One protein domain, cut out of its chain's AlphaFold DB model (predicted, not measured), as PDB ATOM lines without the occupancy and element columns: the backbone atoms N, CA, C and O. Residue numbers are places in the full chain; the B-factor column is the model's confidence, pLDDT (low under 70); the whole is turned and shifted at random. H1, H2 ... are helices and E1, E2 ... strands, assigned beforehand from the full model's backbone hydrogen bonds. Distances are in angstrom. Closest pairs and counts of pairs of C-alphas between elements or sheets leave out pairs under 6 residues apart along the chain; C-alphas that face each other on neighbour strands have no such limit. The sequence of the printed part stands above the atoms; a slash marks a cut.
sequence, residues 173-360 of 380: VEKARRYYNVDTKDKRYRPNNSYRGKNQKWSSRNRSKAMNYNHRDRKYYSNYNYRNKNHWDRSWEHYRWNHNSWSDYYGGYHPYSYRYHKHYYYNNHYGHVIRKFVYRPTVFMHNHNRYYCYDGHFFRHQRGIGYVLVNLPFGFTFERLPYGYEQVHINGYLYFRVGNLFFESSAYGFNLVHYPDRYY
ATOM      1  N   VAL A 173     -42.012  30.413  19.621       57.69
ATOM      2  CA  VAL A 173     -42.222  31.606  20.443       57.69
ATOM      3  C   VAL A 173     -42.469  31.199  21.897       57.69
ATOM      4  O   VAL A 173     -41.835  31.724  22.809       57.69
ATOM      5  N   GLU A 174     -43.302  30.185  22.138       58.41
ATOM      6  CA  GLU A 174     -43.569  29.699  23.493       58.41
ATOM      7  C   GLU A 174     -42.330  29.092  24.179       58.41
ATOM      8  O   GLU A 174     -42.079  29.372  25.353       58.41
ATOM      9  N   LYS A 175     -41.498  28.332  23.452       60.19
ATOM     10  CA  LYS A 175     -40.238  27.786  23.987       60.19
ATOM     11  C   LYS A 175     -39.262  28.892  24.395       60.19
ATOM     12  O   LYS A 175     -38.681  28.820  25.477       60.19
ATOM     13  N   ALA A 176     -39.115  29.933  23.575       55.84
ATOM     14  CA  ALA A 176     -38.298  31.093  23.918       55.84
ATOM     15  C   ALA A 176     -38.867  31.846  25.136       55.84
ATOM     16  O   ALA A 176     -38.110  32.220  26.030       55.84
ATOM     17  N   ARG A 177     -40.195  31.999  25.244       59.28
ATOM     18  CA  ARG A 177     -40.840  32.649  26.407       59.28
ATOM     19  C   ARG A 177     -40.567  31.902  27.701       59.28
ATOM     20  O   ARG A 177     -40.248  32.536  28.704       59.28
ATOM     21  N   ARG A 178     -40.657  30.570  27.663       62.12
ATOM     22  CA  ARG A 178     -40.322  29.700  28.798       62.12
ATOM     23  C   ARG A 178     -38.840  29.793  29.159       62.12
ATOM     24  O   ARG A 178     -38.519  29.900  30.330       62.12
ATOM     25  N   TYR A 179     -37.943  29.812  28.174       58.84
ATOM     26  CA  TYR A 179     -36.499  29.906  28.419       58.84
ATOM     27  C   TYR A 179     -36.089  31.232  29.082       58.84
ATOM     28  O   TYR A 179     -35.275  31.239  30.002       58.84
ATOM     29  N   TYR A 180     -36.692  32.347  28.662       56.81
ATOM     30  CA  TYR A 180     -36.396  33.681  29.198       56.81
ATOM     31  C   TYR A 180     -37.321  34.124  30.350       56.81
ATOM     32  O   TYR A 180     -37.195  35.258  30.821       56.81
ATOM     33  N   ASN A 181     -38.227  33.252  30.819       59.50
ATOM     34  CA  ASN A 181     -39.227  33.529  31.861       59.50
ATOM     35  C   ASN A 181     -39.974  34.856  31.646       59.50
ATOM     36  O   ASN A 181     -40.071  35.683  32.557       59.50
ATOM     37  N   VAL A 182     -40.447  35.099  30.423       60.94
ATOM     38  CA  VAL A 182     -41.060  36.385  30.063       60.94
ATOM     39  C   VAL A 182     -42.574  36.311  30.203       60.94
ATOM     40  O   VAL A 182     -43.222  35.439  29.624       60.94
ATOM     41  N   ASP A 183     -43.138  37.230  30.989       62.84
ATOM     42  CA  ASP A 183     -44.581  37.337  31.194       62.84
ATOM     43  C   ASP A 183     -45.248  37.850  29.911       62.84
ATOM     44  O   ASP A 183     -44.882  38.893  29.369       62.84
ATOM     45  N   THR A 184     -46.270  37.152  29.419       60.72
ATOM     46  CA  THR A 184     -47.059  37.576  28.250       60.72
ATOM     47  C   THR A 184     -47.706  38.952  28.428       60.72
ATOM     48  O   THR A 184     -48.052  39.601  27.440       60.72
ATOM     49  N   LYS A 185     -47.830  39.429  29.670       67.56
ATOM     50  CA  LYS A 185     -48.335  40.758  30.026       67.56
ATOM     51  C   LYS A 185     -47.249  41.835  30.115       67.56
ATOM     52  O   LYS A 185     -47.597  42.998  30.330       67.56
ATOM     53  N   ASP A 186     -45.969  41.503  29.948       67.75
ATOM     54  CA  ASP A 186     -44.886  42.483  30.020       67.75
ATOM     55  C   ASP A 186     -44.932  43.439  28.817       67.75
ATOM     56  O   ASP A 186     -44.593  43.080  27.694       67.75
ATOM     57  N   LYS A 187     -45.358  44.686  29.055       69.50
ATOM     58  CA  LYS A 187     -45.508  45.735  28.029       69.50
ATOM     59  C   LYS A 187     -44.226  46.531  27.756       69.50
ATOM     60  O   LYS A 187     -44.285  47.497  26.998       69.50
ATOM     61  N   ARG A 188     -43.069  46.136  28.305       70.31
ATOM     62  CA  ARG A 188     -41.784  46.856  28.154       70.31
ATOM     63  C   ARG A 188     -41.272  46.991  26.711       70.31
ATOM     64  O   ARG A 188     -40.388  47.801  26.434       70.31
ATOM     65  N   TYR A 189     -41.870  46.262  25.766       61.12
ATOM     66  CA  TYR A 189     -41.631  46.398  24.322       61.12
ATOM     67  C   TYR A 189     -42.287  47.636  23.689       61.12
ATOM     68  O   TYR A 189     -41.998  47.968  22.539       61.12
ATOM     69  N   ARG A 190     -43.171  48.332  24.410       70.62
ATOM     70  CA  ARG A 190     -43.743  49.612  23.981       70.62
ATOM     71  C   ARG A 190     -43.287  50.706  24.937       70.62
ATOM     72  O   ARG A 190     -43.149  50.449  26.131       70.62
ATOM     73  N   PRO A 191     -43.088  51.930  24.429       77.56
ATOM     74  CA  PRO A 191     -42.965  53.105  25.271       77.56
ATOM     75  C   PRO A 191     -44.067  53.136  26.329       77.56
ATOM     76  O   PRO A 191     -45.248  53.035  25.993       77.56
ATOM     77  N   ASN A 192     -43.685  53.258  27.595       82.12
ATOM     78  CA  ASN A 192     -44.641  53.568  28.648       82.12
ATOM     79  C   ASN A 192     -44.987  55.070  28.633       82.12
ATOM     80  O   ASN A 192     -44.408  55.857  27.882       82.12
ATOM     81  N   ASN A 193     -45.899  55.482  29.512       83.69
ATOM     82  CA  ASN A 193     -46.346  56.877  29.597       83.69
ATOM     83  C   ASN A 193     -45.229  57.860  30.003       83.69
ATOM     84  O   ASN A 193     -45.361  59.058  29.781       83.69
ATOM     85  N   SER A 194     -44.130  57.377  30.594       82.00
ATOM     86  CA  SER A 194     -42.967  58.196  30.961       82.00
ATOM     87  C   SER A 194     -41.917  58.322  29.853       82.00
ATOM     88  O   SER A 194     -40.927  59.030  30.031       82.00
ATOM     89  N   TYR A 195     -42.100  57.667  28.707       82.69
ATOM     90  CA  TYR A 195     -41.177  57.790  27.588       82.69
ATOM     91  C   TYR A 195     -41.258  59.178  26.944       82.69
ATOM     92  O   TYR A 195     -42.301  59.584  26.435       82.69
ATOM     93  N   ARG A 196     -40.125  59.888  26.917       79.81
ATOM     94  CA  ARG A 196     -39.995  61.239  26.340       79.81
ATOM     95  C   ARG A 196     -39.163  61.284  25.052       79.81
ATOM     96  O   ARG A 196     -38.759  62.358  24.620       79.81
ATOM     97  N   GLY A 197     -38.850  60.126  24.470       83.50
ATOM     98  CA  GLY A 197     -38.058  60.045  23.243       83.50
ATOM     99  C   GLY A 197     -38.881  60.260  21.968       83.50
ATOM    100  O   GLY A 197     -40.101  60.428  21.988       83.50
ATOM    101  N   LYS A 198     -38.190  60.244  20.828       84.19
ATOM    102  CA  LYS A 198     -38.763  60.418  19.490       84.19
ATOM    103  C   LYS A 198     -39.686  59.249  19.138       84.19
ATOM    104  O   LYS A 198     -39.519  58.133  19.611       84.19
ATOM    105  N   ASN A 199     -40.625  59.461  18.217       84.56
ATOM    106  CA  ASN A 199     -41.439  58.369  17.658       84.56
ATOM    107  C   ASN A 199     -40.651  57.462  16.681       84.56
ATOM    108  O   ASN A 199     -41.156  56.459  16.182       84.56
ATOM    109  N   GLN A 200     -39.398  57.807  16.395       87.50
ATOM    110  CA  GLN A 200     -38.541  57.062  15.485       87.50
ATOM    111  C   GLN A 200     -37.960  55.826  16.170       87.50
ATOM    112  O   GLN A 200     -37.547  55.870  17.330       87.50
ATOM    113  N   LYS A 201     -37.902  54.724  15.424       85.38
ATOM    114  CA  LYS A 201     -37.219  53.502  15.848       85.38
ATOM    115  C   LYS A 201     -35.718  53.623  15.604       85.38
ATOM    116  O   LYS A 201     -35.296  54.311  14.673       85.38
ATOM    117  N   TRP A 202     -34.916  52.959  16.429       82.94
ATOM    118  CA  TRP A 202     -33.482  52.856  16.168       82.94
ATOM    119  C   TRP A 202     -33.231  52.051  14.886       82.94
ATOM    120  O   TRP A 202     -33.941  51.083  14.608       82.94
ATOM    121  N   SER A 203     -32.212  52.447  14.124       83.44
ATOM    122  CA  SER A 203     -31.709  51.701  12.970       83.44
ATOM    123  C   SER A 203     -30.189  51.797  12.908       83.44
ATOM    124  O   SER A 203     -29.599  52.740  13.445       83.44
ATOM    125  N   SER A 204     -29.552  50.867  12.200       76.81
ATOM    126  CA  SER A 204     -28.096  50.865  11.980       76.81
ATOM    127  C   SER A 204     -27.552  52.174  11.383       76.81
ATOM    128  O   SER A 204     -26.411  52.536  11.659       76.81
ATOM    129  N   ARG A 205     -28.371  52.940  10.648       82.88
ATOM    130  CA  ARG A 205     -28.009  54.259  10.085       82.88
ATOM    131  C   ARG A 205     -27.783  55.338  11.146       82.88
ATOM    132  O   ARG A 205     -27.047  56.285  10.897       82.88
ATOM    133  N   ASN A 206     -28.408  55.191  12.314       80.69
ATOM    134  CA  ASN A 206     -28.291  56.134  13.431       80.69
ATOM    135  C   ASN A 206     -27.075  55.832  14.316       80.69
ATOM    136  O   ASN A 206     -26.769  56.596  15.230       80.69
ATOM    137  N   ARG A 207     -26.386  54.711  14.073       74.69
ATOM    138  CA  ARG A 207     -25.188  54.341  14.816       74.69
ATOM    139  C   ARG A 207     -24.064  55.329  14.509       74.69
ATOM    140  O   ARG A 207     -23.767  55.615  13.350       74.69
ATOM    141  N   SER A 208     -23.373  55.781  15.555       71.06
ATOM    142  CA  SER A 208     -22.134  56.539  15.391       71.06
ATOM    143  C   SER A 208     -21.120  55.741  14.568       71.06
ATOM    144  O   SER A 208     -20.857  54.577  14.859       71.06
ATOM    145  N   LYS A 209     -20.473  56.375  13.583       69.69
ATOM    146  CA  LYS A 209     -19.385  55.742  12.815       69.69
ATOM    147  C   LYS A 209     -18.243  55.260  13.722       69.69
ATOM    148  O   LYS A 209     -17.574  54.291  13.383       69.69
ATOM    149  N   ALA A 210     -18.062  55.881  14.891       63.28
ATOM    150  CA  ALA A 210     -17.094  55.446  15.901       63.28
ATOM    151  C   ALA A 210     -17.455  54.095  16.553       63.28
ATOM    152  O   ALA A 210     -16.581  53.421  17.093       63.28
ATOM    153  N   MET A 211     -18.724  53.684  16.477       60.75
ATOM    154  CA  MET A 211     -19.220  52.378  16.922       60.75
ATOM    155  C   MET A 211     -19.201  51.329  15.803       60.75
ATOM    156  O   MET A 211     -19.738  50.244  15.996       60.75
ATOM    157  N   ASN A 212     -18.629  51.615  14.627       59.81
ATOM    158  CA  ASN A 212     -18.439  50.589  13.607       59.81
ATOM    159  C   ASN A 212     -17.285  49.681  14.032       59.81
ATOM    160  O   ASN A 212     -16.108  49.988  13.851       59.81
ATOM    161  N   TYR A 213     -17.650  48.559  14.633       65.25
ATOM    162  CA  TYR A 213     -16.737  47.477  14.927       65.25
ATOM    163  C   TYR A 213     -16.243  46.889  13.600       65.25
ATOM    164  O   TYR A 213     -17.030  46.517  12.728       65.25
ATOM    165  N   ASN A 214     -14.927  46.822  13.412       66.88
ATOM    166  CA  ASN A 214     -14.365  46.204  12.220       66.88
ATOM    167  C   ASN A 214     -14.238  44.699  12.456       66.88
ATOM    168  O   ASN A 214     -13.203  44.236  12.921       66.88
ATOM    169  N   HIS A 215     -15.285  43.929  12.146       62.94
ATOM    170  CA  HIS A 215     -15.323  42.469  12.343       62.94
ATOM    171  C   HIS A 215     -14.194  41.697  11.639       62.94
ATOM    172  O   HIS A 215     -13.955  40.540  11.963       62.94
ATOM    173  N   ARG A 216     -13.483  42.321  10.696       67.75
ATOM    174  CA  ARG A 216     -12.380  41.697   9.955       67.75
ATOM    175  C   ARG A 216     -11.003  42.048  10.516       67.75
ATOM    176  O   ARG A 216     -10.028  41.381  10.185       67.75
ATOM    177  N   ASP A 217     -10.901  43.067  11.367       73.81
ATOM    178  CA  ASP A 217      -9.619  43.541  11.882       73.81
ATOM    179  C   ASP A 217      -9.297  42.922  13.248       73.81
ATOM    180  O   ASP A 217      -9.646  43.426  14.316       73.81
ATOM    181  N   ARG A 218      -8.555  41.816  13.207       69.62
ATOM    182  CA  ARG A 218      -8.019  41.150  14.400       69.62
ATOM    183  C   ARG A 218      -7.151  42.076  15.263       69.62
ATOM    184  O   ARG A 218      -7.149  41.936  16.486       69.62
ATOM    185  N   LYS A 219      -6.415  43.011  14.655       74.88
ATOM    186  CA  LYS A 219      -5.515  43.938  15.361       74.88
ATOM    187  C   LYS A 219      -6.300  45.036  16.080       74.88
ATOM    188  O   LYS A 219      -5.883  45.481  17.148       74.88
ATOM    189  N   TYR A 220      -7.454  45.426  15.541       75.44
ATOM    190  CA  TYR A 220      -8.393  46.319  16.217       75.44
ATOM    191  C   TYR A 220      -8.882  45.725  17.540       75.44
ATOM    192  O   TYR A 220      -8.899  46.427  18.552       75.44
ATOM    193  N   TYR A 221      -9.241  44.435  17.544       71.06
ATOM    194  CA  TYR A 221      -9.782  43.768  18.731       71.06
ATOM    195  C   TYR A 221      -8.741  43.369  19.772       71.06
ATOM    196  O   TYR A 221      -9.060  43.328  20.957       71.06
ATOM    197  N   SER A 222      -7.495  43.104  19.372       68.25
ATOM    198  CA  SER A 222      -6.457  42.678  20.320       68.25
ATOM    199  C   SER A 222      -6.102  43.731  21.369       68.25
ATOM    200  O   SER A 222      -5.688  43.376  22.471       68.25
ATOM    201  N   ASN A 223      -6.321  45.009  21.047       69.12
ATOM    202  CA  ASN A 223      -6.126  46.150  21.943       69.12
ATOM    203  C   ASN A 223      -7.450  46.836  22.314       69.12
ATOM    204  O   ASN A 223      -7.465  47.979  22.777       69.12
ATOM    205  N   TYR A 224      -8.576  46.177  22.053       68.25
ATOM    206  CA  TYR A 224      -9.880  46.776  22.252       68.25
ATOM    207  C   TYR A 224     -10.241  46.781  23.725       68.25
ATOM    208  O   TYR A 224     -10.392  45.736  24.342       68.25
ATOM    209  N   ASN A 225     -10.360  47.977  24.286       69.12
ATOM    210  CA  ASN A 225     -10.711  48.161  25.680       69.12
ATOM    211  C   ASN A 225     -12.146  48.672  25.767       69.12
ATOM    212  O   ASN A 225     -12.400  49.831  25.412       69.12
ATOM    213  N   TYR A 226     -13.054  47.839  26.286       63.62
ATOM    214  CA  TYR A 226     -14.461  48.219  26.329       63.62
ATOM    215  C   TYR A 226     -14.799  49.316  27.335       63.62
ATOM    216  O   TYR A 226     -15.890  49.882  27.331       63.62
ATOM    217  N   ARG A 227     -13.869  49.602  28.242       61.66
ATOM    218  CA  ARG A 227     -14.023  50.640  29.252       61.66
ATOM    219  C   ARG A 227     -13.704  52.029  28.705       61.66
ATOM    220  O   ARG A 227     -14.310  52.997  29.148       61.66
ATOM    221  N   ASN A 228     -12.744  52.122  27.783       63.38
ATOM    222  CA  ASN A 228     -12.219  53.404  27.299       63.38
ATOM    223  C   ASN A 228     -12.861  53.857  25.991       63.38
ATOM    224  O   ASN A 228     -12.857  55.045  25.674       63.38
ATOM    225  N   LYS A 229     -13.376  52.919  25.201       62.88
ATOM    226  CA  LYS A 229     -14.129  53.264  24.009       62.88
ATOM    227  C   LYS A 229     -15.587  53.447  24.412       62.88
ATOM    228  O   LYS A 229     -16.208  52.556  24.982       62.88
ATOM    229  N   ASN A 230     -16.137  54.619  24.110       58.62
ATOM    230  CA  ASN A 230     -17.564  54.866  24.263       58.62
ATOM    231  C   ASN A 230     -18.310  53.990  23.253       58.62
ATOM    232  O   ASN A 230     -18.564  54.392  22.121       58.62
ATOM    233  N   HIS A 231     -18.643  52.766  23.651       59.78
ATOM    234  CA  HIS A 231     -19.469  51.863  22.847       59.78
ATOM    235  C   HIS A 231     -20.925  52.282  22.812       59.78
ATOM    236  O   HIS A 231     -21.727  51.594  22.198       59.78
ATOM    237  N   TRP A 232     -21.276  53.353  23.514       65.94
ATOM    238  CA  TRP A 232     -22.649  53.705  23.785       65.94
ATOM    239  C   TRP A 232     -22.741  55.221  23.813       65.94
ATOM    240  O   TRP A 232     -22.113  55.881  24.636       65.94
ATOM    241  N   ASP A 233     -23.519  55.758  22.888       69.69
ATOM    242  CA  ASP A 233     -23.927  57.153  22.891       69.69
ATOM    243  C   ASP A 233     -25.353  57.230  23.433       69.69
ATOM    244  O   ASP A 233     -26.256  56.662  22.829       69.69
ATOM    245  N   ARG A 234     -25.580  57.956  24.535       75.38
ATOM    246  CA  ARG A 234     -26.914  58.091  25.155       75.38
ATOM    247  C   ARG A 234     -27.988  58.622  24.203       75.38
ATOM    248  O   ARG A 234     -29.169  58.478  24.503       75.38
ATOM    249  N   SER A 235     -27.620  59.161  23.038       78.19
ATOM    250  CA  SER A 235     -28.570  59.487  21.968       78.19
ATOM    251  C   SER A 235     -29.507  58.326  21.608       78.19
ATOM    252  O   SER A 235     -30.652  58.564  21.214       78.19
ATOM    253  N   TRP A 236     -29.070  57.076  21.800       79.12
ATOM    254  CA  TRP A 236     -29.857  55.873  21.539       79.12
ATOM    255  C   TRP A 236     -31.081  55.737  22.469       79.12
ATOM    256  O   TRP A 236     -32.110  55.194  22.058       79.12
ATOM    257  N   GLU A 237     -31.031  56.291  23.687       79.88
ATOM    258  CA  GLU A 237     -32.129  56.242  24.672       79.88
ATOM    259  C   GLU A 237     -33.366  57.027  24.202       79.88
ATOM    260  O   GLU A 237     -34.499  56.749  24.601       79.88
ATOM    261  N   HIS A 238     -33.173  57.981  23.288       83.44
ATOM    262  CA  HIS A 238     -34.252  58.781  22.714       83.44
ATOM    263  C   HIS A 238     -34.990  58.093  21.563       83.44
ATOM    264  O   HIS A 238     -35.912  58.693  21.014       83.44
ATOM    265  N   TYR A 239     -34.615  56.873  21.180       84.25
ATOM    266  CA  TYR A 239     -35.301  56.111  20.136       84.25
ATOM    267  C   TYR A 239     -36.254  55.083  20.727       84.25
ATOM    268  O   TYR A 239     -36.126  54.665  21.880       84.25
ATOM    269  N   ARG A 240     -37.263  54.708  19.940       83.25
ATOM    270  CA  ARG A 240     -38.129  53.581  20.268       83.25
ATOM    271  C   ARG A 240     -37.387  52.299  19.949       83.25
ATOM    272  O   ARG A 240     -36.818  52.154  18.867       83.25
ATOM    273  N   TRP A 241     -37.451  51.362  20.878       78.75
ATOM    274  CA  TRP A 241     -36.792  50.076  20.751       78.75
ATOM    275  C   TRP A 241     -37.803  48.994  20.410       78.75
ATOM    276  O   TRP A 241     -38.768  48.785  21.145       78.75
ATOM    277  N   ASN A 242     -37.574  48.315  19.290       73.94
ATOM    278  CA  ASN A 242     -38.260  47.088  18.894       73.94
ATOM    279  C   ASN A 242     -37.242  46.012  18.470       73.94
ATOM    280  O   ASN A 242     -36.036  46.228  18.587       73.94
ATOM    281  N   HIS A 243     -37.725  44.872  17.964       70.00
ATOM    282  CA  HIS A 243     -36.871  43.759  17.544       70.00
ATOM    283  C   HIS A 243     -35.758  44.190  16.573       70.00
ATOM    284  O   HIS A 243     -34.576  44.081  16.889       70.00
ATOM    285  N   ASN A 244     -36.144  44.774  15.437       73.00
ATOM    286  CA  ASN A 244     -35.203  45.211  14.402       73.00
ATOM    287  C   ASN A 244     -34.219  46.261  14.915       73.00
ATOM    288  O   ASN A 244     -33.041  46.190  14.605       73.00
ATOM    289  N   SER A 245     -34.683  47.205  15.735       76.12
ATOM    290  CA  SER A 245     -33.822  48.197  16.376       76.12
ATOM    291  C   SER A 245     -32.716  47.555  17.205       76.12
ATOM    292  O   SER A 245     -31.559  47.950  17.099       76.12
ATOM    293  N   TRP A 246     -33.051  46.554  18.015       72.75
ATOM    294  CA  TRP A 246     -32.066  45.842  18.819       72.75
ATOM    295  C   TRP A 246     -31.139  44.972  17.978       72.75
ATOM    296  O   TRP A 246     -29.935  44.980  18.218       72.75
ATOM    297  N   SER A 247     -31.677  44.268  16.983       70.88
ATOM    298  CA  SER A 247     -30.889  43.430  16.079       70.88
ATOM    299  C   SER A 247     -29.894  44.288  15.312       70.88
ATOM    300  O   SER A 247     -28.698  44.021  15.330       70.88
ATOM    301  N   ASP A 248     -30.357  45.418  14.777       72.38
ATOM    302  CA  ASP A 248     -29.508  46.416  14.151       72.38
ATOM    303  C   ASP A 248     -28.446  46.912  15.120       72.38
ATOM    304  O   ASP A 248     -27.288  46.978  14.732       72.38
ATOM    305  N   TYR A 249     -28.814  47.264  16.356       71.56
ATOM    306  CA  TYR A 249     -27.917  47.821  17.368       71.56
ATOM    307  C   TYR A 249     -26.821  46.854  17.811       71.56
ATOM    308  O   TYR A 249     -25.652  47.247  17.853       71.56
ATOM    309  N   TYR A 250     -27.173  45.598  18.070       66.50
ATOM    310  CA  TYR A 250     -26.231  44.543  18.428       66.50
ATOM    311  C   TYR A 250     -25.536  43.923  17.217       66.50
ATOM    312  O   TYR A 250     -24.458  43.375  17.378       66.50
ATOM    313  N   GLY A 251     -26.048  44.090  15.997       62.06
ATOM    314  CA  GLY A 251     -25.398  43.612  14.772       62.06
ATOM    315  C   GLY A 251     -24.062  44.297  14.479       62.06
ATOM    316  O   GLY A 251     -23.276  43.809  13.680       62.06
ATOM    317  N   GLY A 252     -23.781  45.428  15.132       59.22
ATOM    318  CA  GLY A 252     -22.441  46.012  15.154       59.22
ATOM    319  C   GLY A 252     -21.569  45.442  16.257       59.22
ATOM    320  O   GLY A 252     -20.363  45.443  16.116       59.22
ATOM    321  N   TYR A 253     -22.133  44.948  17.352       62.06
ATOM    322  CA  TYR A 253     -21.351  44.374  18.439       62.06
ATOM    323  C   TYR A 253     -20.661  43.085  17.973       62.06
ATOM    324  O   TYR A 253     -21.269  42.258  17.298       62.06
ATOM    325  N   HIS A 254     -19.389  42.896  18.330       62.00
ATOM    326  CA  HIS A 254     -18.676  41.656  18.029       62.00
ATOM    327  C   HIS A 254     -18.741  40.710  19.240       62.00
ATOM    328  O   HIS A 254     -17.939  40.873  20.163       62.00
ATOM    329  N   PRO A 255     -19.621  39.686  19.249       59.06
ATOM    330  CA  PRO A 255     -19.831  38.808  20.410       59.06
ATOM    331  C   PRO A 255     -18.593  38.000  20.822       59.06
ATOM    332  O   PRO A 255     -18.548  37.447  21.914       59.06
ATOM    333  N   TYR A 256     -17.566  37.961  19.971       66.69
ATOM    334  CA  TYR A 256     -16.334  37.210  20.202       66.69
ATOM    335  C   TYR A 256     -15.071  38.073  20.265       66.69
ATOM    336  O   TYR A 256     -13.982  37.583  19.972       66.69
ATOM    337  N   SER A 257     -15.172  39.360  20.613       69.75
ATOM    338  CA  SER A 257     -13.985  40.233  20.690       69.75
ATOM    339  C   SER A 257     -12.894  39.682  21.613       69.75
ATOM    340  O   SER A 257     -11.708  39.853  21.345       69.75
ATOM    341  N   TYR A 258     -13.290  38.963  22.670       76.06
ATOM    342  CA  TYR A 258     -12.380  38.319  23.614       76.06
ATOM    343  C   TYR A 258     -11.445  37.290  22.950       76.06
ATOM    344  O   TYR A 258     -10.358  37.045  23.468       76.06
ATOM    345  N   ARG A 259     -11.814  36.710  21.795       80.62
ATOM    346  CA  ARG A 259     -10.978  35.741  21.056       80.62
ATOM    347  C   ARG A 259      -9.732  36.372  20.440       80.62
ATOM    348  O   ARG A 259      -8.765  35.681  20.137       80.62
ATOM    349  N   TYR A 260      -9.741  37.686  20.249       80.00
ATOM    350  CA  TYR A 260      -8.596  38.413  19.709       80.00
ATOM    351  C   TYR A 260      -7.666  38.950  20.799       80.00
ATOM    352  O   TYR A 260      -6.620  39.517  20.491       80.00
ATOM    353  N   HIS A 261      -8.025  38.755  22.066       80.94
ATOM    354  CA  HIS A 261      -7.243  39.193  23.208       80.94
ATOM    355  C   HIS A 261      -5.858  38.519  23.229       80.94
ATOM    356  O   HIS A 261      -5.745  37.313  23.031       80.94
ATOM    357  N   LYS A 262      -4.782  39.263  23.532       84.94
ATOM    358  CA  LYS A 262      -3.393  38.736  23.517       84.94
ATOM    359  C   LYS A 262      -3.197  37.480  24.382       84.94
ATOM    360  O   LYS A 262      -2.376  36.628  24.072       84.94
ATOM    361  N   HIS A 263      -3.932  37.393  25.487       90.44
ATOM    362  CA  HIS A 263      -3.864  36.285  26.447       90.44
ATOM    363  C   HIS A 263      -4.969  35.234  26.268       90.44
ATOM    364  O   HIS A 263      -5.199  34.444  27.186       90.44
ATOM    365  N   TYR A 264      -5.680  35.264  25.141       91.38
ATOM    366  CA  TYR A 264      -6.697  34.278  24.805       91.38
ATOM    367  C   TYR A 264      -6.066  32.963  24.344       91.38
ATOM    368  O   TYR A 264      -5.082  32.960  23.605       91.38
ATOM    369  N   TYR A 265      -6.679  31.854  24.741       92.00
ATOM    370  CA  TYR A 265      -6.477  30.549  24.129       92.00
ATOM    371  C   TYR A 265      -7.734  29.689  24.309       92.00
ATOM    372  O   TYR A 265      -8.598  29.985  25.140       92.00
ATOM    373  N   TYR A 266      -7.845  28.634  23.510       90.75
ATOM    374  CA  TYR A 266      -8.894  27.634  23.663       90.75
ATOM    375  C   TYR A 266      -8.360  26.449  24.471       90.75
ATOM    376  O   TYR A 266      -7.241  25.993  24.241       90.75
ATOM    377  N   ASN A 267      -9.141  25.977  25.435       89.06
ATOM    378  CA  ASN A 267      -8.872  24.775  26.208       89.06
ATOM    379  C   ASN A 267      -9.948  23.734  25.885       89.06
ATOM    380  O   ASN A 267     -11.129  24.035  26.004       89.06
ATOM    381  N   ASN A 268      -9.551  22.508  25.553       88.50
ATOM    382  CA  ASN A 268     -10.494  21.480  25.103       88.50
ATOM    383  C   ASN A 268     -11.548  21.094  26.158       88.50
ATOM    384  O   ASN A 268     -12.659  20.738  25.795       88.50
ATOM    385  N   HIS A 269     -11.240  21.203  27.454       87.06
ATOM    386  CA  HIS A 269     -12.175  20.852  28.531       87.06
ATOM    387  C   HIS A 269     -13.010  22.036  29.028       87.06
ATOM    388  O   HIS A 269     -14.138  21.854  29.479       87.06
ATOM    389  N   TYR A 270     -12.453  23.248  28.992       83.06
ATOM    390  CA  TYR A 270     -13.071  24.441  29.589       83.06
ATOM    391  C   TYR A 270     -13.576  25.457  28.554       83.06
ATOM    392  O   TYR A 270     -14.236  26.428  28.916       83.06
ATOM    393  N   GLY A 271     -13.266  25.264  27.274       87.94
ATOM    394  CA  GLY A 271     -13.626  26.163  26.188       87.94
ATOM    395  C   GLY A 271     -12.739  27.407  26.130       87.94
ATOM    396  O   GLY A 271     -11.509  27.340  26.128       87.94
ATOM    397  N   HIS A 272     -13.357  28.580  26.041       87.62
ATOM    398  CA  HIS A 272     -12.649  29.844  25.844       87.62
ATOM    399  C   HIS A 272     -12.012  30.368  27.133       87.62
ATOM    400  O   HIS A 272     -12.707  30.594  28.122       87.62
ATOM    401  N   VAL A 273     -10.707  30.651  27.108       91.38
ATOM    402  CA  VAL A 273      -9.965  31.100  28.293       91.38
ATOM    403  C   VAL A 273      -9.146  32.352  27.996       91.38
ATOM    404  O   VAL A 273      -8.536  32.489  26.938       91.38
ATOM    405  N   ILE A 274      -9.084  33.261  28.968       91.81
ATOM    406  CA  ILE A 274      -8.113  34.356  29.022       91.81
ATOM    407  C   ILE A 274      -7.182  34.120  30.211       91.81
ATOM    408  O   ILE A 274      -7.631  34.030  31.349       91.81
ATOM    409  N   ARG A 275      -5.866  34.062  29.989       92.56
ATOM    410  CA  ARG A 275      -4.899  33.855  31.089       92.56
ATOM    411  C   ARG A 275      -4.803  35.049  32.034       92.56
ATOM    412  O   ARG A 275      -4.659  34.890  33.241       92.56
ATOM    413  N   LYS A 276      -4.851  36.255  31.475       91.50
ATOM    414  CA  LYS A 276      -4.652  37.515  32.190       91.50
ATOM    415  C   LYS A 276      -5.432  38.617  31.496       91.50
ATOM    416  O   LYS A 276      -5.400  38.683  30.275       91.50
ATOM    417  N   PHE A 277      -6.075  39.493  32.258       89.38
ATOM    418  CA  PHE A 277      -6.725  40.685  31.717       89.38
ATOM    419  C   PHE A 277      -5.718  41.822  31.513       89.38
ATOM    420  O   PHE A 277      -4.804  41.991  32.324       89.38
ATOM    421  N   VAL A 278      -5.893  42.622  30.458       85.31
ATOM    422  CA  VAL A 278      -5.066  43.822  30.215       85.31
ATOM    423  C   VAL A 278      -5.296  44.880  31.297       85.31
ATOM    424  O   VAL A 278      -4.368  45.577  31.697       85.31
ATOM    425  N   TYR A 279      -6.522  44.970  31.809       84.69
ATOM    426  CA  TYR A 279      -6.903  45.872  32.889       84.69
ATOM    427  C   TYR A 279      -7.785  45.148  33.909       84.69
ATOM    428  O   TYR A 279      -8.295  44.057  33.657       84.69
ATOM    429  N   ARG A 280      -7.961  45.749  35.092       88.19
ATOM    430  CA  ARG A 280      -8.712  45.115  36.182       88.19
ATOM    431  C   ARG A 280     -10.180  44.882  35.772       88.19
ATOM    432  O   ARG A 280     -10.871  45.874  35.525       88.19
ATOM    433  N   PRO A 281     -10.666  43.625  35.738       88.62
ATOM    434  CA  PRO A 281     -12.058  43.327  35.421       88.62
ATOM    435  C   PRO A 281     -12.978  43.803  36.545       88.62
ATOM    436  O   PRO A 281     -12.567  43.972  37.698       88.62
ATOM    437  N   THR A 282     -14.250  43.965  36.214       86.50
ATOM    438  CA  THR A 282     -15.279  44.263  37.205       86.50
ATOM    439  C   THR A 282     -15.724  42.968  37.870       86.50
ATOM    440  O   THR A 282     -16.086  42.019  37.182       86.50
ATOM    441  N   VAL A 283     -15.682  42.899  39.200       89.69
ATOM    442  CA  VAL A 283     -15.991  41.662  39.929       89.69
ATOM    443  C   VAL A 283     -17.429  41.687  40.423       89.69
ATOM    444  O   VAL A 283     -17.821  42.572  41.181       89.69
ATOM    445  N   PHE A 284     -18.186  40.680  40.014       87.25
ATOM    446  CA  PHE A 284     -19.527  40.385  40.480       87.25
ATOM    447  C   PHE A 284     -19.478  39.195  41.441       87.25
ATOM    448  O   PHE A 284     -18.733  38.238  41.226       87.25
ATOM    449  N   MET A 285     -20.264  39.266  42.510       86.12
ATOM    450  CA  MET A 285     -20.347  38.225  43.534       86.12
ATOM    451  C   MET A 285     -21.738  37.608  43.497       86.12
ATOM    452  O   MET A 285     -22.721  38.333  43.630       86.12
ATOM    453  N   HIS A 286     -21.821  36.293  43.335       82.44
ATOM    454  CA  HIS A 286     -23.088  35.568  43.418       82.44
ATOM    455  C   HIS A 286     -22.857  34.196  44.050       82.44
ATOM    456  O   HIS A 286     -21.965  33.467  43.621       82.44
ATOM    457  N   ASN A 287     -23.627  33.856  45.087       82.69
ATOM    458  CA  ASN A 287     -23.500  32.608  45.854       82.69
ATOM    459  C   ASN A 287     -22.047  32.290  46.248       82.69
ATOM    460  O   ASN A 287     -21.547  31.205  45.963       82.69
ATOM    461  N   HIS A 288     -21.342  33.273  46.822       85.00
ATOM    462  CA  HIS A 288     -19.919  33.195  47.198       85.00
ATOM    463  C   HIS A 288     -18.930  32.952  46.040       85.00
ATOM    464  O   HIS A 288     -17.720  32.876  46.256       85.00
ATOM    465  N   ASN A 289     -19.406  32.893  44.795       86.62
ATOM    466  CA  ASN A 289     -18.570  32.771  43.611       86.62
ATOM    467  C   ASN A 289     -18.249  34.148  43.024       86.62
ATOM    468  O   ASN A 289     -19.107  35.030  42.917       86.62
ATOM    469  N   ARG A 290     -16.987  34.307  42.612       89.69
ATOM    470  CA  ARG A 290     -16.489  35.488  41.903       89.69
ATOM    471  C   ARG A 290     -16.635  35.310  40.400       89.69
ATOM    472  O   ARG A 290     -16.057  34.385  39.828       89.69
ATOM    473  N   TYR A 291     -17.318  36.259  39.780       90.12
ATOM    474  CA  TYR A 291     -17.446  36.388  38.339       90.12
ATOM    475  C   TYR A 291     -16.742  37.660  37.885       90.12
ATOM    476  O   TYR A 291     -16.955  38.741  38.428       90.12
ATOM    477  N   TYR A 292     -15.876  37.528  36.894       90.62
ATOM    478  CA  TYR A 292     -15.051  38.607  36.376       90.62
ATOM    479  C   TYR A 292     -15.666  39.079  35.068       90.62
ATOM    480  O   TYR A 292     -15.579  38.391  34.058       90.62
ATOM    481  N   CYS A 293     -16.311  40.237  35.090       85.62
ATOM    482  CA  CYS A 293     -16.800  40.898  33.895       85.62
ATOM    483  C   CYS A 293     -15.647  41.668  33.246       85.62
ATOM    484  O   CYS A 293     -15.147  42.656  33.797       85.62
ATOM    485  N   TYR A 294     -15.246  41.220  32.067       81.88
ATOM    486  CA  TYR A 294     -14.220  41.838  31.248       81.88
ATOM    487  C   TYR A 294     -14.783  42.036  29.851       81.88
ATOM    488  O   TYR A 294     -15.275  41.088  29.246       81.88
ATOM    489  N   ASP A 295     -14.738  43.270  29.353       74.69
ATOM    490  CA  ASP A 295     -15.174  43.566  27.990       74.69
ATOM    491  C   ASP A 295     -16.623  43.153  27.671       74.69
ATOM    492  O   ASP A 295     -16.976  42.854  26.538       74.69
ATOM    493  N   GLY A 296     -17.477  43.132  28.700       74.81
ATOM    494  CA  GLY A 296     -18.868  42.717  28.568       74.81
ATOM    495  C   GLY A 296     -19.106  41.205  28.526       74.81
ATOM    496  O   GLY A 296     -20.209  40.749  28.229       74.81
ATOM    497  N   HIS A 297     -18.073  40.432  28.843       79.19
ATOM    498  CA  HIS A 297     -18.113  38.984  28.967       79.19
ATOM    499  C   HIS A 297     -17.814  38.576  30.405       79.19
ATOM    500  O   HIS A 297     -16.993  39.198  31.082       79.19
ATOM    501  N   PHE A 298     -18.469  37.519  30.873       85.50
ATOM    502  CA  PHE A 298     -18.218  36.975  32.197       85.50
ATOM    503  C   PHE A 298     -17.218  35.838  32.138       85.50
ATOM    504  O   PHE A 298     -17.313  34.941  31.307       85.50
ATOM    505  N   PHE A 299     -16.288  35.858  33.081       89.12
ATOM    506  CA  PHE A 299     -15.311  34.805  33.259       89.12
ATOM    507  C   PHE A 299     -15.312  34.298  34.697       89.12
ATOM    508  O   PHE A 299     -15.569  35.050  35.640       89.12
ATOM    509  N   ARG A 300     -14.958  33.031  34.883       91.56
ATOM    510  CA  ARG A 300     -14.705  32.419  36.185       91.56
ATOM    511  C   ARG A 300     -13.248  31.989  36.259       91.56
ATOM    512  O   ARG A 300     -12.723  31.380  35.334       91.56
ATOM    513  N   HIS A 301     -12.588  32.326  37.359       94.44
ATOM    514  CA  HIS A 301     -11.194  31.949  37.553       94.44
ATOM    515  C   HIS A 301     -11.077  30.464  37.913       94.44
ATOM    516  O   HIS A 301     -11.738  30.004  38.843       94.44
ATOM    517  N   GLN A 302     -10.202  29.755  37.207       92.38
ATOM    518  CA  GLN A 302      -9.812  28.373  37.449       92.38
ATOM    519  C   GLN A 302      -8.298  28.304  37.649       92.38
ATOM    520  O   GLN A 302      -7.516  28.786  36.823       92.38
ATOM    521  N   ARG A 303      -7.872  27.710  38.769       93.19
ATOM    522  CA  ARG A 303      -6.454  27.617  39.138       93.19
ATOM    523  C   ARG A 303      -5.691  26.801  38.088       93.19
ATOM    524  O   ARG A 303      -6.148  25.743  37.680       93.19
ATOM    525  N   GLY A 304      -4.542  27.311  37.643       93.00
ATOM    526  CA  GLY A 304      -3.698  26.667  36.622       93.00
ATOM    527  C   GLY A 304      -4.161  26.858  35.171       93.00
ATOM    528  O   GLY A 304      -3.394  26.590  34.255       93.00
ATOM    529  N   ILE A 305      -5.375  27.372  34.951       93.38
ATOM    530  CA  ILE A 305      -5.962  27.557  33.615       93.38
ATOM    531  C   ILE A 305      -6.081  29.056  33.300       93.38
ATOM    532  O   ILE A 305      -5.594  29.535  32.279       93.38
ATOM    533  N   GLY A 306      -6.660  29.832  34.215       94.62
ATOM    534  CA  GLY A 306      -6.908  31.262  34.035       94.62
ATOM    535  C   GLY A 306      -8.389  31.587  34.169       94.62
ATOM    536  O   GLY A 306      -9.076  31.042  35.027       94.62
ATOM    537  N   TYR A 307      -8.890  32.501  33.348       94.25
ATOM    538  CA  TYR A 307     -10.263  32.989  33.400       94.25
ATOM    539  C   TYR A 307     -11.072  32.367  32.264       94.25
ATOM    540  O   TYR A 307     -10.904  32.732  31.103       94.25
ATOM    541  N   VAL A 308     -11.928  31.412  32.609       91.31
ATOM    542  CA  VAL A 308     -12.771  30.659  31.676       91.31
ATOM    543  C   VAL A 308     -14.041  31.445  31.393       91.31
ATOM    544  O   VAL A 308     -14.679  31.906  32.337       91.31
ATOM    545  N   LEU A 309     -14.405  31.606  30.122       87.38
ATOM    546  CA  LEU A 309     -15.645  32.255  29.710       87.38
ATOM    547  C   LEU A 309     -16.838  31.465  30.246       87.38
ATOM    548  O   LEU A 309     -16.926  30.255  30.058       87.38
ATOM    549  N   VAL A 310     -17.766  32.155  30.895       84.00
ATOM    550  CA  VAL A 310     -18.985  31.549  31.421       84.00
ATOM    551  C   VAL A 310     -20.200  32.307  30.921       84.00
ATOM    552  O   VAL A 310     -20.257  33.537  30.969       84.00
ATOM    553  N   ASN A 311     -21.200  31.550  30.487       73.81
ATOM    554  CA  ASN A 311     -22.529  32.088  30.259       73.81
ATOM    555  C   ASN A 311     -23.229  32.140  31.616       73.81
ATOM    556  O   ASN A 311     -23.392  31.109  32.272       73.81
ATOM    557  N   LEU A 312     -23.597  33.336  32.071       69.75
ATOM    558  CA  LEU A 312     -24.371  33.451  33.299       69.75
ATOM    559  C   LEU A 312     -25.819  33.004  33.048       69.75
ATOM    560  O   LEU A 312     -26.415  33.443  32.063       69.75
ATOM    561  N   PRO A 313     -26.403  32.168  33.926       59.91
ATOM    562  CA  PRO A 313     -27.813  31.804  33.840       59.91
ATOM    563  C   PRO A 313     -28.735  33.022  33.976       59.91
ATOM    564  O   PRO A 313     -28.427  33.982  34.690       59.91
ATOM    565  N   PHE A 314     -29.912  32.956  33.347       59.56
ATOM    566  CA  PHE A 314     -30.959  33.968  33.511       59.56
ATOM    567  C   PHE A 314     -31.371  34.121  34.972       59.56
ATOM    568  O   PHE A 314     -31.382  33.161  35.739       59.56
ATOM    569  N   GLY A 315     -31.747  35.343  35.356       61.75
ATOM    570  CA  GLY A 315     -32.247  35.614  36.703       61.75
ATOM    571  C   GLY A 315     -31.162  35.660  37.779       61.75
ATOM    572  O   GLY A 315     -31.497  35.817  38.954       61.75
ATOM    573  N   PHE A 316     -29.876  35.592  37.399       77.81
ATOM    574  CA  PHE A 316     -28.781  35.888  38.316       77.81
ATOM    575  C   PHE A 316     -29.003  37.258  38.936       77.81
ATOM    576  O   PHE A 316     -28.991  38.293  38.263       77.81
ATOM    577  N   THR A 317     -29.259  37.226  40.236       84.75
ATOM    578  CA  THR A 317     -29.500  38.411  41.034       84.75
ATOM    579  C   THR A 317     -28.223  38.722  41.783       84.75
ATOM    580  O   THR A 317     -27.667  37.878  42.492       84.75
ATOM    581  N   PHE A 318     -27.735  39.935  41.586       86.62
ATOM    582  CA  PHE A 318     -26.611  40.481  42.316       86.62
ATOM    583  C   PHE A 318     -27.151  41.412  43.387       86.62
ATOM    584  O   PHE A 318     -27.903  42.330  43.081       86.62
ATOM    585  N   GLU A 319     -26.744  41.216  44.633       86.69
ATOM    586  CA  GLU A 319     -27.158  42.083  45.742       86.69
ATOM    587  C   GLU A 319     -26.800  43.557  45.472       86.69
ATOM    588  O   GLU A 319     -27.581  44.474  45.730       86.69
ATOM    589  N   ARG A 320     -25.618  43.779  44.886       87.75
ATOM    590  CA  ARG A 320     -25.083  45.100  44.567       87.75
ATOM    591  C   ARG A 320     -24.412  45.120  43.205       87.75
ATOM    592  O   ARG A 320     -23.705  44.183  42.835       87.75
ATOM    593  N   LEU A 321     -24.593  46.228  42.496       87.62
ATOM    594  CA  LEU A 321     -23.840  46.513  41.283       87.62
ATOM    595  C   LEU A 321     -22.459  47.090  41.619       87.62
ATOM    596  O   LEU A 321     -22.290  47.756  42.645       87.62
ATOM    597  N   PRO A 322     -21.465  46.851  40.755       82.31
ATOM    598  CA  PRO A 322     -20.155  47.476  40.869       82.31
ATOM    599  C   PRO A 322     -20.233  48.999  40.689       82.31
ATOM    600  O   PRO A 322     -21.174  49.534  40.103       82.31
ATOM    601  N   TYR A 323     -19.207  49.705  41.174       80.69
ATOM    602  CA  TYR A 323     -19.093  51.153  40.997       80.69
ATOM    603  C   TYR A 323     -19.016  51.540  39.511       80.69
ATOM    604  O   TYR A 323     -18.395  50.836  38.715       80.69
ATOM    605  N   GLY A 324     -19.610  52.684  39.157       80.06
ATOM    606  CA  GLY A 324     -19.633  53.188  37.782       80.06
ATOM    607  C   GLY A 324     -20.750  52.608  36.912       80.06
ATOM    608  O   GLY A 324     -20.669  52.708  35.691       80.06
ATOM    609  N   TYR A 325     -21.780  52.003  37.515       86.44
ATOM    610  CA  TYR A 325     -23.000  51.680  36.782       86.44
ATOM    611  C   TYR A 325     -23.704  52.962  36.307       86.44
ATOM    612  O   TYR A 325     -23.675  54.001  36.972       86.44
ATOM    613  N   GLU A 326     -24.372  52.869  35.166       86.62
ATOM    614  CA  GLU A 326     -25.173  53.942  34.587       86.62
ATOM    615  C   GLU A 326     -26.662  53.647  34.763       86.62
ATOM    616  O   GLU A 326     -27.075  52.490  34.733       86.62
ATOM    617  N   GLN A 327     -27.475  54.687  34.933       89.44
ATOM    618  CA  GLN A 327     -28.929  54.581  34.821       89.44
ATOM    619  C   GLN A 327     -29.314  54.923  33.386       89.44
ATOM    620  O   GLN A 327     -28.937  55.987  32.899       89.44
ATOM    621  N   VAL A 328     -30.040  54.029  32.723       86.44
ATOM    622  CA  VAL A 328     -30.448  54.188  31.322       86.44
ATOM    623  C   VAL A 328     -31.940  53.931  31.191       86.44
ATOM    624  O   VAL A 328     -32.487  53.060  31.872       86.44
ATOM    625  N   HIS A 329     -32.608  54.691  30.325       86.12
ATOM    626  CA  HIS A 329     -34.040  54.526  30.090       86.12
ATOM    627  C   HIS A 329     -34.296  53.904  28.724       86.12
ATOM    628  O   HIS A 329     -33.951  54.459  27.685       86.12
ATOM    629  N   ILE A 330     -34.971  52.758  28.723       82.69
ATOM    630  CA  ILE A 330     -35.322  52.023  27.507       82.69
ATOM    631  C   ILE A 330     -36.837  51.993  27.413       82.69
ATOM    632  O   ILE A 330     -37.497  51.449  28.297       82.69
ATOM    633  N   ASN A 331     -37.411  52.612  26.376       79.50
ATOM    634  CA  ASN A 331     -38.868  52.740  26.229       79.50
ATOM    635  C   ASN A 331     -39.555  53.334  27.489       79.50
ATOM    636  O   ASN A 331     -40.715  53.051  27.777       79.50
ATOM    637  N   GLY A 332     -38.826  54.163  28.247       81.00
ATOM    638  CA  GLY A 332     -39.296  54.801  29.480       81.00
ATOM    639  C   GLY A 332     -39.211  53.923  30.734       81.00
ATOM    640  O   GLY A 332     -39.639  54.352  31.802       81.00
ATOM    641  N   TYR A 333     -38.651  52.718  30.643       85.38
ATOM    642  CA  TYR A 333     -38.353  51.865  31.793       85.38
ATOM    643  C   TYR A 333     -36.909  52.069  32.246       85.38
ATOM    644  O   TYR A 333     -36.009  52.189  31.415       85.38
ATOM    645  N   LEU A 334     -36.703  52.113  33.564       88.31
ATOM    646  CA  LEU A 334     -35.389  52.300  34.168       88.31
ATOM    647  C   LEU A 334     -34.610  50.984  34.193       88.31
ATOM    648  O   LEU A 334     -35.081  49.980  34.729       88.31
ATOM    649  N   TYR A 335     -33.387  51.046  33.686       88.25
ATOM    650  CA  TYR A 335     -32.393  49.988  33.744       88.25
ATOM    651  C   TYR A 335     -31.098  50.511  34.349       88.25
ATOM    652  O   TYR A 335     -30.780  51.700  34.278       88.25
ATOM    653  N   PHE A 336     -30.324  49.591  34.908       89.69
ATOM    654  CA  PHE A 336     -28.960  49.844  35.343       89.69
ATOM    655  C   PHE A 336     -28.010  49.148  34.383       89.69
ATOM    656  O   PHE A 336     -28.252  48.012  33.989       89.69
ATOM    657  N   ARG A 337     -26.932  49.813  33.991       84.38
ATOM    658  CA  ARG A 337     -26.016  49.308  32.973       84.38
ATOM    659  C   ARG A 337     -24.586  49.299  33.476       84.38
ATOM    660  O   ARG A 337     -24.130  50.260  34.086       84.38
ATOM    661  N   VAL A 338     -23.866  48.221  33.184       80.44
ATOM    662  CA  VAL A 338     -22.422  48.094  33.423       80.44
ATOM    663  C   VAL A 338     -21.794  47.554  32.143       80.44
ATOM    664  O   VAL A 338     -21.959  46.385  31.810       80.44
ATOM    665  N   GLY A 339     -21.100  48.403  31.382       76.38
ATOM    666  CA  GLY A 339     -20.577  47.999  30.072       76.38
ATOM    667  C   GLY A 339     -21.708  47.691  29.083       76.38
ATOM    668  O   GLY A 339     -22.498  48.581  28.781       76.38
ATOM    669  N   ASN A 340     -21.779  46.462  28.569       72.38
ATOM    670  CA  ASN A 340     -22.856  45.955  27.700       72.38
ATOM    671  C   ASN A 340     -23.976  45.230  28.480       72.38
ATOM    672  O   ASN A 340     -24.920  44.735  27.868       72.38
ATOM    673  N   LEU A 341     -23.849  45.128  29.805       80.00
ATOM    674  CA  LEU A 341     -24.754  44.363  30.651       80.00
ATOM    675  C   LEU A 341     -25.871  45.257  31.162       80.00
ATOM    676  O   LEU A 341     -25.606  46.361  31.644       80.00
ATOM    677  N   PHE A 342     -27.096  44.750  31.115       83.12
ATOM    678  CA  PHE A 342     -28.280  45.442  31.603       83.12
ATOM    679  C   PHE A 342     -28.834  44.726  32.824       83.12
ATOM    680  O   PHE A 342     -28.857  43.500  32.887       83.12
ATOM    681  N   PHE A 343     -29.293  45.504  33.793       86.94
ATOM    682  CA  PHE A 343     -29.823  45.012  35.046       86.94
ATOM    683  C   PHE A 343     -31.143  45.694  35.374       86.94
ATOM    684  O   PHE A 343     -31.316  46.898  35.169       86.94
ATOM    685  N   GLU A 344     -32.055  44.920  35.942       87.81
ATOM    686  CA  GLU A 344     -33.301  45.410  36.522       87.81
ATOM    687  C   GLU A 344     -33.211  45.347  38.040       87.81
ATOM    688  O   GLU A 344     -32.782  44.339  38.600       87.81
ATOM    689  N   SER A 345     -33.646  46.402  38.726       89.00
ATOM    690  CA  SER A 345     -33.802  46.335  40.177       89.00
ATOM    691  C   SER A 345     -34.960  45.415  40.550       89.00
ATOM    692  O   SER A 345     -36.074  45.574  40.044       89.00
ATOM    693  N   SER A 346     -34.720  44.517  41.496       87.06
ATOM    694  CA  SER A 346     -35.713  43.661  42.137       87.06
ATOM    695  C   SER A 346     -35.679  43.857  43.658       87.06
ATOM    696  O   SER A 346     -34.825  44.568  44.194       87.06
ATOM    697  N   ALA A 347     -36.612  43.226  44.378       87.50
ATOM    698  CA  ALA A 347     -36.606  43.240  45.843       87.50
ATOM    699  C   ALA A 347     -35.319  42.631  46.438       87.50
ATOM    700  O   ALA A 347     -34.910  43.017  47.530       87.50
ATOM    701  N   TYR A 348     -34.670  41.731  45.694       86.62
ATOM    702  CA  TYR A 348     -33.503  40.963  46.128       86.62
ATOM    703  C   TYR A 348     -32.170  41.515  45.596       86.62
ATOM    704  O   TYR A 348     -31.115  40.963  45.897       86.62
ATOM    705  N   GLY A 349     -32.194  42.598  44.809       89.94
ATOM    706  CA  GLY A 349     -30.991  43.220  44.258       89.94
ATOM    707  C   GLY A 349     -31.166  43.647  42.806       89.94
ATOM    708  O   GLY A 349     -32.105  44.364  42.466       89.94
ATOM    709  N   PHE A 350     -30.235  43.234  41.955       89.69
ATOM    710  CA  PHE A 350     -30.144  43.599  40.549       89.69
ATOM    711  C   PHE A 350     -30.065  42.345  39.690       89.69
ATOM    712  O   PHE A 350     -29.076  41.612  39.717       89.69
ATOM    713  N   ASN A 351     -31.113  42.107  38.917       87.88
ATOM    714  CA  ASN A 351     -31.242  40.930  38.077       87.88
ATOM    715  C   ASN A 351     -30.564  41.213  36.743       87.88
ATOM    716  O   ASN A 351     -30.909  42.198  36.091       87.88
ATOM    717  N   LEU A 352     -29.628  40.362  36.328       83.56
ATOM    718  CA  LEU A 352     -29.033  40.448  34.999       83.56
ATOM    719  C   LEU A 352     -30.090  40.146  33.937       83.56
ATOM    720  O   LEU A 352     -30.774  39.120  33.981       83.56
ATOM    721  N   VAL A 353     -30.187  41.043  32.964       78.00
ATOM    722  CA  VAL A 353     -31.110  40.954  31.844       78.00
ATOM    723  C   VAL A 353     -30.319  40.866  30.549       78.00
ATOM    724  O   VAL A 353     -29.572  41.777  30.194       78.00
ATOM    725  N   HIS A 354     -30.523  39.771  29.815       64.69
ATOM    726  CA  HIS A 354     -30.049  39.642  28.443       64.69
ATOM    727  C   HIS A 354     -30.936  40.481  27.523       64.69
ATOM    728  O   HIS A 354     -31.956  40.017  27.012       64.69
ATOM    729  N   TYR A 355     -30.554  41.739  27.330       65.44
ATOM    730  CA  TYR A 355     -30.955  42.470  26.138       65.44
ATOM    731  C   TYR A 355     -30.040  42.028  24.986       65.44
ATOM    732  O   TYR A 355     -28.823  42.058  25.165       65.44
ATOM    733  N   PRO A 356     -30.575  41.602  23.830       55.12
ATOM    734  CA  PRO A 356     -31.983  41.632  23.430       55.12
ATOM    735  C   PRO A 356     -32.740  40.293  23.577       55.12
ATOM    736  O   PRO A 356     -33.954  40.265  23.386       55.12
ATOM    737  N   ASP A 357     -32.062  39.205  23.946       51.59
ATOM    738  CA  ASP A 357     -32.606  37.843  23.857       51.59
ATOM    739  C   ASP A 357     -33.859  37.587  24.710       51.59
ATOM    740  O   ASP A 357     -34.766  36.882  24.265       51.59
ATOM    741  N   ARG A 358     -33.983  38.224  25.889       47.62
ATOM    742  CA  ARG A 358     -35.217  38.178  26.701       47.62
ATOM    743  C   ARG A 358     -36.433  38.690  25.921       47.62
ATOM    744  O   ARG A 358     -37.559  38.304  26.199       47.62
ATOM    745  N   TYR A 359     -36.228  39.560  24.941       51.72
ATOM    746  CA  TYR A 359     -37.296  40.303  24.273       51.72
ATOM    747  C   TYR A 359     -37.672  39.742  22.906       51.72
ATOM    748  O   TYR A 359     -38.697  40.127  22.348       51.72
ATOM    749  N   TYR A 360     -36.893  38.806  22.375       48.22
ATOM    750  CA  TYR A 360     -37.171  38.198  21.081       48.22
ATOM    751  C   TYR A 360     -38.037  36.940  21.151       48.22
ATOM    752  O   TYR A 360     -38.541  36.471  20.138       48.22
TER     753      TYR A 360
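What this domain is: This is residues 173 to 360 of the 380 residues of an uncharacterized protein of Draconibacterium halophilum (UniProt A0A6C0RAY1). Two lobes stand side by side along the longest axis, each built on a strongly twisted antiparallel sheet: six strands in one, four in the other. The stretch of loops and short helices from H2 to H5 runs alongside both lobes, while H1 and H6 lie near each other by the four-stranded lobe. The 188 printed residues hold five named helices, then ten strands, then H6; the class is mixed, with under half of the residues in named elements. The sheet orders are E1 E2 E6 E5 E4 E3 and E7 E8 E9 E10. The whole is compact, with a radius of gyration of the C-alphas of 17.3 A and spans of 52 by 39 by 34 A.

How they stand to each other: Start at the hairpin of E1, residues 264 to 267, and E2, residues 271 to 274, where N 265 and O 273 are 2.9 A apart. Next look at E3, residues 282 to 286, E4, 289 to 294, E5, 297 to 302, and E6, 306 to 309, a meander, each strand the antiparallel neighbour of the one before. Its N and O pairs within hydrogen-bond range include N 284 and O 291, N 292 and O 299, and N 300 and O 308, each at 2.8 A; E6 and E2 are antiparallel neighbours, with N 274 and O 307 within hydrogen-bond range at 2.9 A. The other sheet is a second meander: E7, residues 326 to 330, E8, 333 to 338, E9, 341 to 346, and E10, 349 to 353. Find N 328 and O 335 at 2.9 A, N 336 and O 343 at 2.9 A, and N 344 and O 351 at 3.0 A. Each strand of one sheet is apart from each strand of the other. H5, residues 257 to 260, only grazes the six-stranded sheet with residues 257 to 259, and touches H2, residues 218 to 222, closest at C-alphas 260 and 222, 4.8 A. H3, residues 234 to 238, only grazes the four-stranded sheet; C-alphas 237 and 329 are closest, 6.0 A. H6, residues 357 to 360, is close to but not clearly touching H4, residues 243 to 250, at C-alphas 360 and 243, 6.6 A, and likewise H1, residues 173 to 179, at C-alphas 360 and 176, 7.7 A. Every O i to N i+4 pair is within hydrogen-bond range in H1, H2 and H4; H3 has 0 of 1 but 2 of 2 O i to N i+3 pairs, and H5 and H6 are too short for an i+4 pair.

Where its parts are: Find C-alpha 173, where H1 begins, at (-42.222, 31.606, 20.443), and C-alpha 360, where H6 ends, at (-37.171, 38.198, 21.081). E8 runs 16.5 A, E4, E5 and E9 15.9 A each, and H4 10.7 A.

The domain as a whole: The C-alphas farthest apart, Asn 199 and Gly 304, are 52.8 A apart. The printed part has no cut; the long links are H1 to H2, H2 to H3 and E6 to E7. Mean pLDDT of the printed part is 77.3, with 56 residues under 70, among them 173 to 187 and 354 to 360.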